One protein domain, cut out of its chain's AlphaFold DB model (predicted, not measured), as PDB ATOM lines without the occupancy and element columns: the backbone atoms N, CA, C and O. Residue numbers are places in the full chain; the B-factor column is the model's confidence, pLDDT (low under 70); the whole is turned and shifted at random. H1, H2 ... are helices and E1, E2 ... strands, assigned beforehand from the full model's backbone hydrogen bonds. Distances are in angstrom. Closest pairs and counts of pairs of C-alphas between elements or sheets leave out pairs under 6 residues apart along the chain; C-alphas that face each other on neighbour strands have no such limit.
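AT A GLANCE: This is residues 3 to 66 of the 83 residues of an uncharacterized protein of Candidatus Entotheonella factor (UniProt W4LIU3). The model is elongated: near one end the helix H2 packs on a small strand hairpin, E1 and E2, chiefly at E2, and the longest helix, H3, makes the other end, apart from the other named elements. The short helix H1 sits just before E1, and a long opening stretch with no named element, residues 3 to 20, runs round the H2 end of the model. There are 64 residues printed, with H1, E1, E2, H2 and H3 in that order; the sheet E1 - E2 is antiparallel. The class is mostly helix, though under half of the residues are in named elements. The whole is only just compact, close to loose, with a radius of gyration of the C-alphas of 12.5 A and spans of 37 by 22 by 19 A.

IN THESE COORDINATES: Start at Val 3, C-alpha at (5.665, -2.605, 15.545), and pass to H1, residues 21 to 24, which begins at Trp 21, C-alpha 21 at (16.834, -10.405, 2.276). Next come E1, residues 25 to 27, and E2, residues 34 to 36. H2, residues 39 to 47, is 11.8 A long; H3, residues 53 to 64, runs 17.3 A to C-alpha 64 at (12.354, -34.260, 4.218).

HOW THE PARTS SIT: Look first at the hairpin E1 and E2, antiparallel at 144 degrees, where N 35 and O 26 are 2.8 A apart, within hydrogen-bond range. The closest C-alphas of E2 and H2 are those of Gly 36 and Arg 42, 4.2 A apart. H1 and H2 are close but not clearly touching, their closest C-alphas, of His 24 and Gly 41, 4.7 A apart. H2 and H3 are apart. Every O i to N i+4 pair is within hydrogen-bond range in H2, and 7 of 8 are in H3; H1 is too short for such a pair.

THE WHOLE: The C-alphas of Ala 9 and Val 65, the two farthest apart, are 38.9 A from each other. The printed part has no cut, no link between named elements is long, and no printed residue has a pLDDT under 70.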
ATOM      1  N   VAL A   3       4.974  -2.744  14.260       98.19
ATOM      2  CA  VAL A   3       5.665  -2.605  15.545       98.19
ATOM      3  C   VAL A   3       6.728  -3.693  15.645       98.19
ATOM      4  O   VAL A   3       6.411  -4.868  15.468       98.19
ATOM      5  N   ASP A   4       7.977  -3.315  15.915       98.19
ATOM      6  CA  ASP A   4       9.014  -4.279  16.276       98.19
ATOM      7  C   ASP A   4       8.690  -4.876  17.656       98.19
ATOM      8  O   ASP A   4       8.603  -4.132  18.638       98.19
ATOM      9  N   PRO A   5       8.505  -6.203  17.766       97.44
ATOM     10  CA  PRO A   5       8.153  -6.841  19.031       97.44
ATOM     11  C   PRO A   5       9.242  -6.733  20.111       97.44
ATOM     12  O   PRO A   5       8.939  -6.961  21.281       97.44
ATOM     13  N   GLN A   6      10.494  -6.421  19.757       97.62
ATOM     14  CA  GLN A   6      11.588  -6.363  20.731       97.62
ATOM     15  C   GLN A   6      11.652  -5.036  21.499       97.62
ATOM     16  O   GLN A   6      11.900  -5.046  22.703       97.62
ATOM     17  N   ASP A   7      11.466  -3.905  20.821       95.50
ATOM     18  CA  ASP A   7      11.624  -2.568  21.411       95.50
ATOM     19  C   ASP A   7      10.357  -1.694  21.321       95.50
ATOM     20  O   ASP A   7      10.303  -0.621  21.922       95.50
ATOM     21  N   GLY A   8       9.317  -2.157  20.617       96.94
ATOM     22  CA  GLY A   8       8.056  -1.442  20.429       96.94
ATOM     23  C   GLY A   8       8.110  -0.323  19.384       96.94
ATOM     24  O   GLY A   8       7.135   0.424  19.247       96.94
ATOM     25  N   ALA A   9       9.212  -0.170  18.645       97.56
ATOM     26  CA  ALA A   9       9.352   0.881  17.646       97.56
ATOM     27  C   ALA A   9       8.447   0.635  16.427       97.56
ATOM     28  O   ALA A   9       8.337  -0.475  15.911       97.56
ATOM     29  N   SER A  10       7.820   1.701  15.920       98.25
ATOM     30  CA  SER A  10       7.093   1.658  14.647       98.25
ATOM     31  C   SER A  10       8.083   1.786  13.491       98.25
ATOM     32  O   SER A  10       8.694   2.840  13.303       98.25
ATOM     33  N   VAL A  11       8.230   0.723  12.704       98.44
ATOM     34  CA  VAL A  11       9.189   0.604  11.593       98.44
ATOM     35  C   VAL A  11       8.474   0.245  10.283       98.44
ATOM     36  O   VAL A  11       7.337  -0.240  10.308       98.44
ATOM     37  N   PRO A  12       9.055   0.516   9.100       98.31
ATOM     38  CA  PRO A  12       8.497   0.006   7.850       98.31
ATOM     39  C   PRO A  12       8.543  -1.529   7.812       98.31
ATOM     40  O   PRO A  12       9.300  -2.162   8.543       98.31
ATOM     41  N   LEU A  13       7.718  -2.117   6.947       98.38
ATOM     42  CA  LEU A  13       7.865  -3.526   6.581       98.38
ATOM     43  C   LEU A  13       8.990  -3.666   5.552       98.38
ATOM     44  O   LEU A  13       9.299  -2.704   4.848       98.38
ATOM     45  N   PHE A  14       9.552  -4.866   5.450       98.56
ATOM     46  CA  PHE A  14      10.548  -5.214   4.442       98.56
ATOM     47  C   PHE A  14      10.039  -4.939   3.021       98.56
ATOM     48  O   PHE A  14       8.920  -5.316   2.652       98.56
ATOM     49  N   HIS A  15      10.885  -4.323   2.201       98.12
ATOM     50  CA  HIS A  15      10.621  -4.023   0.803       98.12
ATOM     51  C   HIS A  15      11.445  -4.939  -0.114       98.12
ATOM     52  O   HIS A  15      12.591  -4.621  -0.423       98.12
ATOM     53  N   PRO A  16      10.862  -6.000  -0.703       96.50
ATOM     54  CA  PRO A  16      11.606  -7.013  -1.470       96.50
ATOM     55  C   PRO A  16      12.298  -6.508  -2.750       96.50
ATOM     56  O   PRO A  16      13.005  -7.264  -3.404       96.50
ATOM     57  N   ARG A  17      12.056  -5.254  -3.156       97.69
ATOM     58  CA  ARG A  17      12.702  -4.610  -4.314       97.69
ATOM     59  C   ARG A  17      13.801  -3.616  -3.929       97.69
ATOM     60  O   ARG A  17      14.480  -3.128  -4.826       97.69
ATOM     61  N   GLN A  18      13.899  -3.248  -2.654       97.88
ATOM     62  CA  GLN A  18      14.809  -2.206  -2.158       97.88
ATOM     63  C   GLN A  18      15.755  -2.732  -1.075       97.88
ATOM     64  O   GLN A  18      16.882  -2.258  -0.995       97.88
ATOM     65  N   ASP A  19      15.315  -3.727  -0.308       98.31
ATOM     66  CA  ASP A  19      16.043  -4.289   0.824       98.31
ATOM     67  C   ASP A  19      16.673  -5.645   0.439       98.31
ATOM     68  O   ASP A  19      16.062  -6.434  -0.290       98.31
ATOM     69  N   ASP A  20      17.880  -5.946   0.938       97.25
ATOM     70  CA  ASP A  20      18.498  -7.277   0.789       97.25
ATOM     71  C   ASP A  20      17.925  -8.232   1.844       97.25
ATOM     72  O   ASP A  20      17.978  -7.976   3.046       97.25
ATOM     73  N   TRP A  21      17.390  -9.369   1.402       96.44
ATOM     74  CA  TRP A  21      16.834 -10.405   2.276       96.44
ATOM     75  C   TRP A  21      17.790 -10.816   3.407       96.44
ATOM     76  O   TRP A  21      17.363 -10.968   4.553       96.44
ATOM     77  N   ARG A  22      19.084 -10.952   3.101       96.31
ATOM     78  CA  ARG A  22      20.107 -11.485   4.017       96.31
ATOM     79  C   ARG A  22      20.466 -10.533   5.149       96.31
ATOM     80  O   ARG A  22      20.945 -10.993   6.180       96.31
ATOM     81  N   ASP A  23      20.201  -9.242   4.979       97.50
ATOM     82  CA  ASP A  23      20.417  -8.239   6.023       97.50
ATOM     83  C   ASP A  23      19.301  -8.290   7.074       97.50
ATOM     84  O   ASP A  23      19.506  -7.976   8.246       97.50
ATOM     85  N   HIS A  24      18.094  -8.693   6.668       98.19
ATOM     86  CA  HIS A  24      16.908  -8.647   7.520       98.19
ATOM     87  C   HIS A  24      16.532 -10.000   8.113       98.19
ATOM     88  O   HIS A  24      15.957 -10.030   9.205       98.19
ATOM     89  N   PHE A  25      16.851 -11.098   7.429       97.94
ATOM     90  CA  PHE A  25      16.356 -12.422   7.782       97.94
ATOM     91  C   PHE A  25      17.445 -13.484   7.762       97.94
ATOM     92  O   PHE A  25      18.338 -13.474   6.920       97.94
ATOM     93  N   VAL A  26      17.318 -14.429   8.685       97.81
ATOM     94  CA  VAL A  26      18.123 -15.647   8.753       97.81
ATOM     95  C   VAL A  26      17.225 -16.805   9.166       97.81
ATOM     96  O   VAL A  26      16.296 -16.622   9.955       97.81
ATOM     97  N   TRP A  27      17.452 -18.000   8.630       97.50
ATOM     98  CA  TRP A  27      16.755 -19.192   9.108       97.50
ATOM     99  C   TRP A  27      17.347 -19.660  10.438       97.50
ATOM    100  O   TRP A  27      18.561 -19.612  10.639       97.50
ATOM    101  N   SER A  28      16.505 -20.160  11.340       97.06
ATOM    102  CA  SER A  28      16.960 -20.894  12.522       97.06
ATOM    103  C   SER A  28      17.832 -22.089  12.125       97.06
ATOM    104  O   SER A  28      17.791 -22.560  10.987       97.06
ATOM    105  N   VAL A  29      18.610 -22.608  13.078       95.31
ATOM    106  CA  VAL A  29      19.503 -23.765  12.868       95.31
ATOM    107  C   VAL A  29      18.762 -24.953  12.237       95.31
ATOM    108  O   VAL A  29      19.269 -25.601  11.322       95.31
ATOM    109  N   ASP A  30      17.532 -25.213  12.689       94.44
ATOM    110  CA  ASP A  30      16.665 -26.280  12.175       94.44
ATOM    111  C   ASP A  30      16.009 -25.957  10.820       94.44
ATOM    112  O   ASP A  30      15.338 -26.811  10.251       94.44
ATOM    113  N   GLY A  31      16.193 -24.747  10.290       95.44
ATOM    114  CA  GLY A  31      15.632 -24.304   9.020       95.44
ATOM    115  C   GLY A  31      14.120 -24.084   9.029       95.44
ATOM    116  O   GLY A  31      13.546 -23.952   7.958       95.44
ATOM    117  N   LEU A  32      13.448 -24.072  10.185       96.69
ATOM    118  CA  LEU A  32      11.980 -24.027  10.245       96.69
ATOM    119  C   LEU A  32      11.408 -22.629  10.494       96.69
ATOM    120  O   LEU A  32      10.309 -22.301  10.020       96.69
ATOM    121  N   ARG A  33      12.135 -21.796  11.242       97.81
ATOM    122  CA  ARG A  33      11.701 -20.456  11.642       97.81
ATOM    123  C   ARG A  33      12.553 -19.403  10.957       97.81
ATOM    124  O   ARG A  33      13.772 -19.511  10.909       97.81
ATOM    125  N   LEU A  34      11.901 -18.354  10.477       97.88
ATOM    126  CA  LEU A  34      12.586 -17.144  10.052       97.88
ATOM    127  C   LEU A  34      12.866 -16.278  11.282       97.88
ATOM    128  O   LEU A  34      11.973 -16.068  12.104       97.88
ATOM    129  N   LEU A  35      14.085 -15.777  11.412       98.00
ATOM    130  CA  LEU A  35      14.516 -14.905  12.497       98.00
ATOM    131  C   LEU A  35      14.837 -13.526  11.922       98.00
ATOM    132  O   LEU A  35      15.538 -13.408  10.919       98.00
ATOM    133  N   GLY A  36      14.298 -12.480  12.550       97.94
ATOM    134  CA  GLY A  36      14.541 -11.100  12.144       97.94
ATOM    135  C   GLY A  36      15.841 -10.582  12.748       97.94
ATOM    136  O   GLY A  36      15.937 -10.446  13.966       97.94
ATOM    137  N   GLN A  37      16.819 -10.256  11.905       97.69
ATOM    138  CA  GLN A  37      18.122  -9.714  12.320       97.69
ATOM    139  C   GLN A  37      18.071  -8.202  12.601       97.69
ATOM    140  O   GLN A  37      18.936  -7.647  13.273       97.69
ATOM    141  N   THR A  38      17.019  -7.532  12.128       98.25
ATOM    142  CA  THR A  38      16.795  -6.086  12.269       98.25
ATOM    143  C   THR A  38      15.377  -5.806  12.775       98.25
ATOM    144  O   THR A  38      14.507  -6.674  12.634       98.25
ATOM    145  N   PRO A  39      15.091  -4.590  13.284       98.56
ATOM    146  CA  PRO A  39      13.730  -4.184  13.636       98.56
ATOM    147  C   PRO A  39      12.721  -4.381  12.499       98.56
ATOM    148  O   PRO A  39      11.649  -4.940  12.710       98.56
ATOM    149  N   VAL A  40      13.096  -4.011  11.267       98.62
ATOM    150  CA  VAL A  40      12.274  -4.228  10.063       98.62
ATOM    151  C   VAL A  40      11.992  -5.716   9.854       98.62
ATOM    152  O   VAL A  40      10.846  -6.090   9.608       98.62
ATOM    153  N   GLY A  41      13.004  -6.580   9.991       98.44
ATOM    154  CA  GLY A  41      12.844  -8.027   9.842       98.44
ATOM    155  C   GLY A  41      11.911  -8.625  10.898       98.44
ATOM    156  O   GLY A  41      10.968  -9.339  10.556       98.44
ATOM    157  N   ARG A  42      12.114  -8.286  12.179       98.69
ATOM    158  CA  ARG A  42      11.267  -8.762  13.289       98.69
ATOM    159  C   ARG A  42       9.824  -8.289  13.153       98.69
ATOM    160  O   ARG A  42       8.914  -9.112  13.206       98.69
ATOM    161  N   ALA A  43       9.623  -6.995  12.900       98.62
ATOM    162  CA  ALA A  43       8.298  -6.424  12.681       98.62
ATOM    163  C   ALA A  43       7.598  -7.056  11.468       98.62
ATOM    164  O   ALA A  43       6.393  -7.288  11.504       98.62
ATOM    165  N   THR A  44       8.344  -7.373  10.403       98.62
ATOM    166  CA  THR A  44       7.794  -8.032   9.209       98.62
ATOM    167  C   THR A  44       7.363  -9.468   9.488       98.62
ATOM    168  O   THR A  44       6.276  -9.859   9.066       98.62
ATOM    169  N   ILE A  45       8.185 -10.246  10.198       98.56
ATOM    170  CA  ILE A  45       7.847 -11.625  10.579       98.56
ATOM    171  C   ILE A  45       6.561 -11.658  11.401       98.56
ATOM    172  O   ILE A  45       5.702 -12.491  11.118       98.56
ATOM    173  N   GLU A  46       6.445 -10.762  12.382       98.31
ATOM    174  CA  GLU A  46       5.285 -10.682  13.269       98.31
ATOM    175  C   GLU A  46       4.041 -10.211  12.508       98.31
ATOM    176  O   GLU A  46       3.025 -10.900  12.485       98.31
ATOM    177  N   ALA A  47       4.131  -9.080  11.800       98.12
ATOM    178  CA  ALA A  47       2.986  -8.483  11.115       98.12
ATOM    179  C   ALA A  47       2.431  -9.337   9.966       98.12
ATOM    180  O   ALA A  47       1.255  -9.211   9.630       98.12
ATOM    181  N   LEU A  48       3.273 -10.162   9.333       98.00
ATOM    182  CA  LEU A  48       2.879 -11.056   8.240       98.00
ATOM    183  C   LEU A  48       2.755 -12.521   8.677       98.00
ATOM    184  O   LEU A  48       2.583 -13.389   7.823       98.00
ATOM    185  N   GLU A  49       2.874 -12.800   9.977       97.94
ATOM    186  CA  GLU A  49       2.786 -14.143  10.560       97.94
ATOM    187  C   GLU A  49       3.654 -15.185   9.822       97.94
ATOM    188  O   GLU A  49       3.263 -16.336   9.598       97.94
ATOM    189  N   MET A  50       4.882 -14.813   9.437       97.88
ATOM    190  CA  MET A  50       5.752 -15.651   8.588       97.88
ATOM    191  C   MET A  50       6.153 -16.987   9.233       97.88
ATOM    192  O   MET A  50       6.626 -17.898   8.543       97.88
ATOM    193  N   ASN A  51       5.970 -17.106  10.548       98.31
ATOM    194  CA  ASN A  51       6.221 -18.304  11.347       98.31
ATOM    195  C   ASN A  51       4.933 -18.930  11.904       98.31
ATOM    196  O   ASN A  51       4.977 -19.605  12.932       98.31
ATOM    197  N   HIS A  52       3.791 -18.718  11.245       98.25
ATOM    198  CA  HIS A  52       2.543 -19.392  11.592       98.25
ATOM    199  C   HIS A  52       2.718 -20.924  11.595       98.25
ATOM    200  O   HIS A  52       3.395 -21.485  10.728       98.25
ATOM    201  N   GLU A  53       2.082 -21.617  12.546       98.25
ATOM    202  CA  GLU A  53       2.273 -23.057  12.804       98.25
ATOM    203  C   GLU A  53       2.094 -23.912  11.541       98.25
ATOM    204  O   GLU A  53       2.922 -24.765  11.221       98.25
ATOM    205  N   ARG A  54       1.048 -23.625  10.754       98.06
ATOM    206  CA  ARG A  54       0.806 -24.308   9.473       98.06
ATOM    207  C   ARG A  54       2.000 -24.189   8.519       98.06
ATOM    208  O   ARG A  54       2.355 -25.171   7.878       98.06
ATOM    209  N   THR A  55       2.603 -23.006   8.415       97.50
ATOM    210  CA  THR A  55       3.746 -22.748   7.527       97.50
ATOM    211  C   THR A  55       4.980 -23.514   7.993       97.50
ATOM    212  O   THR A  55       5.672 -24.111   7.173       97.50
ATOM    213  N   ILE A  56       5.221 -23.562   9.306       98.31
ATOM    214  CA  ILE A  56       6.306 -24.353   9.906       98.31
ATOM    215  C   ILE A  56       6.133 -25.844   9.593       98.31
ATOM    216  O   ILE A  56       7.085 -26.490   9.160       98.31
ATOM    217  N   ASN A  57       4.919 -26.378   9.732       98.25
ATOM    218  CA  ASN A  57       4.644 -27.786   9.436       98.25
ATOM    219  C   ASN A  57       4.877 -28.120   7.953       98.25
ATOM    220  O   ASN A  57       5.435 -29.168   7.641       98.25
ATOM    221  N   ILE A  58       4.519 -27.213   7.036       97.88
ATOM    222  CA  ILE A  58       4.824 -27.378   5.603       97.88
ATOM    223  C   ILE A  58       6.341 -27.388   5.369       97.88
ATOM    224  O   ILE A  58       6.840 -28.289   4.700       97.88
ATOM    225  N   ARG A  59       7.085 -26.438   5.960       97.62
ATOM    226  CA  ARG A  59       8.555 -26.390   5.871       97.62
ATOM    227  C   ARG A  59       9.191 -27.684   6.380       97.62
ATOM    228  O   ARG A  59      10.111 -28.188   5.744       97.62
ATOM    229  N   ALA A  60       8.676 -28.253   7.470       97.81
ATOM    230  CA  ALA A  60       9.158 -29.516   8.026       97.81
ATOM    231  C   ALA A  60       8.968 -30.703   7.066       97.81
ATOM    232  O   ALA A  60       9.870 -31.531   6.938       97.81
ATOM    233  N   GLU A  61       7.840 -30.781   6.353       97.88
ATOM    234  CA  GLU A  61       7.642 -31.796   5.308       97.88
ATOM    235  C   GLU A  61       8.538 -31.546   4.085       97.88
ATOM    236  O   GLU A  61       9.169 -32.475   3.578       97.88
ATOM    237  N   ASP A  62       8.676 -30.291   3.646       96.94
ATOM    238  CA  ASP A  62       9.537 -29.920   2.517       96.94
ATOM    239  C   ASP A  62      11.033 -30.163   2.802       96.94
ATOM    240  O   ASP A  62      11.792 -30.502   1.885       96.94
ATOM    241  N   MET A  63      11.475 -30.065   4.061       94.94
ATOM    242  CA  MET A  63      12.840 -30.425   4.464       94.94
ATOM    243  C   MET A  63      13.143 -31.908   4.223       94.94
ATOM    244  O   MET A  63      14.245 -32.244   3.782       94.94
ATOM    245  N   LYS A  64      12.171 -32.808   4.440       95.50
ATOM    246  CA  LYS A  64      12.354 -34.260   4.218       95.50
ATOM    247  C   LYS A  64      12.682 -34.583   2.761       95.50
ATOM    248  O   LYS A  64      13.357 -35.572   2.487       95.50
ATOM    249  N   VAL A  65      12.235 -33.733   1.838       95.50
ATOM    250  CA  VAL A  65      12.493 -33.840   0.395       95.50
ATOM    251  C   VAL A  65      13.511 -32.809  -0.112       95.50
ATOM    252  O   VAL A  65      13.642 -32.637  -1.320       95.50
ATOM    253  N   ARG A  66      14.251 -32.144   0.791       92.19
ATOM    254  CA  ARG A  66      15.299 -31.149   0.485       92.19
ATOM    255  C   ARG A  66      14.828 -29.974  -0.383       92.19
ATOM    256  O   ARG A  66      15.614 -29.400  -1.129       92.19
TER     257      ARG A  66